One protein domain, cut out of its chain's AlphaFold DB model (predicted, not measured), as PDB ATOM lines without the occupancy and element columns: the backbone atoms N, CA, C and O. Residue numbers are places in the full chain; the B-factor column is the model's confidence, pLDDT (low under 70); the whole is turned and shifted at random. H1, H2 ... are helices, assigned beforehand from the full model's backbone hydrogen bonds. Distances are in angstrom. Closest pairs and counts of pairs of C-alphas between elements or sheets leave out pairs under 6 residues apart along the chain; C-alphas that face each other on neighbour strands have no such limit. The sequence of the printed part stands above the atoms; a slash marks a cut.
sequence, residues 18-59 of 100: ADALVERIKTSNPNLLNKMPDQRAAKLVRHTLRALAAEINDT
ATOM      1  N   ALA A  18     221.533 196.690 185.857       92.69
ATOM      2  CA  ALA A  18     221.842 195.507 186.664       92.69
ATOM      3  C   ALA A  18     223.238 194.937 186.372       92.69
ATOM      4  O   ALA A  18     223.916 194.506 187.296       92.69
ATOM      5  N   ASP A  19     223.681 194.997 185.116       93.25
ATOM      6  CA  ASP A  19     224.995 194.493 184.702       93.25
ATOM      7  C   ASP A  19     226.127 195.285 185.387       93.25
ATOM      8  O   ASP A  19     227.035 194.699 185.968       93.25
ATOM      9  N   ALA A  20     225.985 196.613 185.481       93.31
ATOM     10  CA  ALA A  20     226.929 197.468 186.203       93.31
ATOM     11  C   ALA A  20     226.958 197.186 187.720       93.31
ATOM     12  O   ALA A  20     227.987 197.356 188.372       93.31
ATOM     13  N   LEU A  21     225.838 196.751 188.311       92.69
ATOM     14  CA  LEU A  21     225.810 196.328 189.716       92.69
ATOM     15  C   LEU A  21     226.518 194.984 189.914       92.69
ATOM     16  O   LEU A  21     227.221 194.816 190.906       92.69
ATOM     17  N   VAL A  22     226.372 194.051 188.970       93.81
ATOM     18  CA  VAL A  22     227.085 192.766 188.985       93.81
ATOM     19  C   VAL A  22     228.595 192.985 188.915       93.81
ATOM     20  O   VAL A  22     229.324 192.387 189.702       93.81
ATOM     21  N   GLU A  23     229.064 193.879 188.046       92.88
ATOM     22  CA  GLU A  23     230.485 194.243 187.972       92.88
ATOM     23  C   GLU A  23     230.996 194.809 189.300       92.88
ATOM     24  O   GLU A  23     231.997 194.326 189.824       92.88
ATOM     25  N   ARG A  24     230.258 195.745 189.915       91.19
ATOM     26  CA  ARG A  24     230.608 196.280 191.244       91.19
ATOM     27  C   ARG A  24     230.681 195.190 192.313       91.19
ATOM     28  O   ARG A  24     231.591 195.219 193.140       91.19
ATOM     29  N   ILE A  25     229.758 194.224 192.293       91.31
ATOM     30  CA  ILE A  25     229.782 193.083 193.219       91.31
ATOM     31  C   ILE A  25     231.066 192.277 193.020       91.31
ATOM     32  O   ILE A  25     231.763 192.031 194.001       91.31
ATOM     33  N   LYS A  26     231.423 191.935 191.776       90.62
ATOM     34  CA  LYS A  26     232.658 191.196 191.467       90.62
ATOM     35  C   LYS A  26     233.910 191.944 191.914       90.62
ATOM     36  O   LYS A  26     234.809 191.319 192.463       90.62
ATOM     37  N   THR A  27     233.961 193.264 191.721       89.50
ATOM     38  CA  THR A  27     235.077 194.096 192.197       89.50
ATOM     39  C   THR A  27     235.177 194.085 193.720       89.50
ATOM     40  O   THR A  27     236.274 193.986 194.259       89.50
ATOM     41  N   SER A  28     234.044 194.172 194.425       88.00
ATOM     42  CA  SER A  28     234.023 194.203 195.894       88.00
ATOM     43  C   SER A  28     234.284 192.840 196.544       88.00
ATOM     44  O   SER A  28     234.909 192.767 197.598       88.00
ATOM     45  N   ASN A  29     233.797 191.757 195.934       88.06
ATOM     46  CA  ASN A  29     233.960 190.394 196.417       88.06
ATOM     47  C   ASN A  29     233.883 189.403 195.235       88.06
ATOM     48  O   ASN A  29     232.788 188.957 194.870       88.06
ATOM     49  N   PRO A  30     235.036 189.017 194.658       81.75
ATOM     50  CA  PRO A  30     235.097 188.143 193.484       81.75
ATOM     51  C   PRO A  30     234.460 186.765 193.702       81.75
ATOM     52  O   PRO A  30     233.916 186.170 192.773       81.75
ATOM     53  N   ASN A  31     234.469 186.272 194.943       87.12
ATOM     54  CA  ASN A  31     233.980 184.935 195.276       87.12
ATOM     55  C   ASN A  31     232.466 184.890 195.521       87.12
ATOM     56  O   ASN A  31     231.893 183.803 195.562       87.12
ATOM     57  N   LEU A  32     231.801 186.045 195.654       86.88
ATOM     58  CA  LEU A  32     230.378 186.116 196.003       86.88
ATOM     59  C   LEU A  32     229.465 185.587 194.889       86.88
ATOM     60  O   LEU A  32     228.421 185.002 195.165       86.88
ATOM     61  N   LEU A  33     229.870 185.777 193.631       85.00
ATOM     62  CA  LEU A  33     229.142 185.273 192.464       85.00
ATOM     63  C   LEU A  33     229.736 183.966 191.910       85.00
ATOM     64  O   LEU A  33     229.063 183.295 191.134       85.00
ATOM     65  N   ASN A  34     230.932 183.560 192.359       82.81
ATOM     66  CA  ASN A  34     231.587 182.283 192.043       82.81
ATOM     67  C   ASN A  34     231.427 181.879 190.551       82.81
ATOM     68  O   ASN A  34     231.650 182.696 189.662       82.81
ATOM     69  N   LYS A  35     230.992 180.642 190.261       84.81
ATOM     70  CA  LYS A  35     230.736 180.105 188.909       84.81
ATOM     71  C   LYS A  35     229.414 180.581 188.277       84.81
ATOM     72  O   LYS A  35     228.946 179.970 187.316       84.81
ATOM     73  N   MET A  36     228.746 181.599 188.825       90.44
ATOM     74  CA  MET A  36     227.469 182.066 188.286       90.44
ATOM     75  C   MET A  36     227.688 182.848 186.982       90.44
ATOM     76  O   MET A  36     228.434 183.825 186.987       90.44
ATOM     77  N   PRO A  37     226.994 182.494 185.883       92.69
ATOM     78  CA  PRO A  37     227.040 183.287 184.662       92.69
ATOM     79  C   PRO A  37     226.495 184.701 184.886       92.69
ATOM     80  O   PRO A  37     225.447 184.874 185.514       92.69
ATOM     81  N   ASP A  38     227.144 185.695 184.290       90.94
ATOM     82  CA  ASP A  38     226.829 187.122 184.454       90.94
ATOM     83  C   ASP A  38     225.369 187.444 184.153       90.94
ATOM     84  O   ASP A  38     224.710 188.143 184.917       90.94
ATOM     85  N   GLN A  39     224.814 186.853 183.092       93.62
ATOM     86  CA  GLN A  39     223.405 187.028 182.744       93.62
ATOM     87  C   GLN A  39     222.461 186.531 183.843       93.62
ATOM     88  O   GLN A  39     221.404 187.120 184.075       93.62
ATOM     89  N   ARG A  40     222.821 185.437 184.525       94.25
ATOM     90  CA  ARG A  40     222.026 184.892 185.627       94.25
ATOM     91  C   ARG A  40     222.140 185.787 186.859       94.25
ATOM     92  O   ARG A  40     221.114 186.072 187.472       94.25
ATOM     93  N   ALA A  41     223.337 186.289 187.160       94.56
ATOM     94  CA  ALA A  41     223.552 187.259 188.232       94.56
ATOM     95  C   ALA A  41     222.773 188.563 187.980       94.56
ATOM     96  O   ALA A  41     222.056 189.042 188.857       94.56
ATOM     97  N   ALA A  42     222.810 189.092 186.756       94.88
ATOM     98  CA  ALA A  42     222.073 190.294 186.380       94.88
ATOM     99  C   ALA A  42     220.554 190.090 186.465       94.88
ATOM    100  O   ALA A  42     219.840 190.960 186.967       94.88
ATOM    101  N   LYS A  43     220.042 188.929 186.025       96.31
ATOM    102  CA  LYS A  43     218.625 188.564 186.206       96.31
ATOM    103  C   LYS A  43     218.249 188.527 187.685       96.31
ATOM    104  O   LYS A  43     217.234 189.116 188.045       96.31
ATOM    105  N   LEU A  44     219.069 187.900 188.530       94.69
ATOM    106  CA  LEU A  44     218.838 187.853 189.974       94.69
ATOM    107  C   LEU A  44     218.745 189.265 190.563       94.69
ATOM    108  O   LEU A  44     217.743 189.590 191.190       94.69
ATOM    109  N   VAL A  45     219.718 190.134 190.267       94.69
ATOM    110  CA  VAL A  45     219.708 191.537 190.710       94.69
ATOM    111  C   VAL A  45     218.432 192.256 190.257       94.69
ATOM    112  O   VAL A  45     217.793 192.931 191.062       94.69
ATOM    113  N   ARG A  46     217.999 192.083 188.999       96.00
ATOM    114  CA  ARG A  46     216.744 192.682 188.504       96.00
ATOM    115  C   ARG A  46     215.522 192.192 189.277       96.00
ATOM    116  O   ARG A  46     214.661 193.007 189.600       96.00
ATOM    117  N   HIS A  47     215.426 190.893 189.555       96.75
ATOM    118  CA  HIS A  47     214.308 190.337 190.317       96.75
ATOM    119  C   HIS A  47     214.293 190.851 191.757       96.75
ATOM    120  O   HIS A  47     213.238 191.264 192.229       96.75
ATOM    121  N   THR A  48     215.453 190.933 192.413       94.94
ATOM    122  CA  THR A  48     215.570 191.500 193.763       94.94
ATOM    123  C   THR A  48     215.133 192.965 193.803       94.94
ATOM    124  O   THR A  48     214.354 193.353 194.669       94.94
ATOM    125  N   LEU A  49     215.575 193.781 192.840       94.75
ATOM    126  CA  LEU A  49     215.178 195.192 192.763       94.75
ATOM    127  C   LEU A  49     213.677 195.360 192.488       94.75
ATOM    128  O   LEU A  49     213.059 196.269 193.035       94.75
ATOM    129  N   ARG A  50     213.075 194.483 191.672       96.38
ATOM    130  CA  ARG A  50     211.623 194.482 191.431       96.38
ATOM    131  C   ARG A  50     210.830 194.097 192.672       96.38
ATOM    132  O   ARG A  50     209.849 194.765 192.967       96.38
ATOM    133  N   ALA A  51     211.261 193.063 193.392       95.88
ATOM    134  CA  ALA A  51     210.627 192.661 194.644       95.88
ATOM    135  C   ALA A  51     210.684 193.799 195.676       95.88
ATOM    136  O   ALA A  51     209.672 194.137 196.277       95.88
ATOM    137  N   LEU A  52     211.835 194.469 195.799       94.62
ATOM    138  CA  LEU A  52     211.967 195.640 196.665       94.62
ATOM    139  C   LEU A  52     211.057 196.801 196.230       94.62
ATOM    140  O   LEU A  52     210.478 197.481 197.072       94.62
ATOM    141  N   ALA A  53     210.938 197.051 194.925       94.81
ATOM    142  CA  ALA A  53     210.049 198.088 194.415       94.81
ATOM    143  C   ALA A  53     208.575 197.783 194.728       94.81
ATOM    144  O   ALA A  53     207.844 198.705 195.081       94.81
ATOM    145  N   ALA A  54     208.157 196.516 194.636       95.81
ATOM    146  CA  ALA A  54     206.816 196.087 195.029       95.81
ATOM    147  C   ALA A  54     206.562 196.373 196.518       95.81
ATOM    148  O   ALA A  54     205.627 197.098 196.830       95.81
ATOM    149  N   GLU A  55     207.474 195.968 197.406       94.62
ATOM    150  CA  GLU A  55     207.363 196.222 198.853       94.62
ATOM    151  C   GLU A  55     207.195 197.721 199.182       94.62
ATOM    152  O   GLU A  55     206.351 198.126 199.985       94.62
ATOM    153  N   ILE A  56     207.988 198.579 198.526       93.81
ATOM    154  CA  ILE A  56     207.901 200.037 198.690       93.81
ATOM    155  C   ILE A  56     206.555 200.562 198.189       93.81
ATOM    156  O   ILE A  56     205.989 201.471 198.798       93.81
ATOM    157  N   ASN A  57     206.049 200.032 197.076       93.62
ATOM    158  CA  ASN A  57     204.789 200.464 196.482       93.62
ATOM    159  C   ASN A  57     203.573 200.005 197.289       93.62
ATOM    160  O   ASN A  57     202.645 200.803 197.418       93.62
ATOM    161  N   ASP A  58     203.628 198.825 197.898       94.94
ATOM    162  CA  ASP A  58     202.544 198.253 198.704       94.94
ATOM    163  C   ASP A  58     202.487 198.844 200.123       94.94
ATOM    164  O   ASP A  58     201.452 198.812 200.779       94.94
ATOM    165  N   THR A  59     203.580 199.445 200.606       93.19
ATOM    166  CA  THR A  59     203.601 200.104 201.921       93.19
ATOM    167  C   THR A  59     203.009 201.512 201.848       93.19
ATOM    168  O   THR A  59     203.594 202.391 201.216       93.19
TER     169      THR A  59
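What this domain is: This is residues 18 to 59 of the 100 residues of an uncharacterized protein of Halomonas huangheensis (UniProt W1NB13). A short helix, H1, meets the first half of a long helix, H2, with its own first residues and runs off at a wide angle; the link of residues 29 to 37 folds back to where H2 begins, making a triangle. Residues 50 to 59, of which 50 to 58 belong to H2, stick out as an arm. The printed part has 42 residues with two named helices, H1 then H2, and no named strand: all helix. It is loose, with a radius of gyration of the C-alphas of 11.8 A, and only just elongated, spanning 35 by 18 by 15 A.

Where its parts are: H1 is residues 18 to 28, from C-alpha 18 at (221.842, 195.507, 186.664). H2, residues 38 to 58, is 30.3 A long and ends with C-alpha 58 at (202.544, 198.253, 198.704).

How they stand to each other: H1 and H2 touch, H2 with residues 38 to 46 alone; the closest C-alphas, of Ala 18 and Ala 42, are 5.2 A apart. Their lines are only just about perpendicular, at 70.3 degrees. In H1 and H2 every O i to N i+4 pair is within hydrogen-bond range.

The domain as a whole: The C-alphas farthest apart, of Lys 35 and Thr 59, are 36.1 A apart. The link is short, the printed part has no cut, and no printed residue is under 70 in pLDDT.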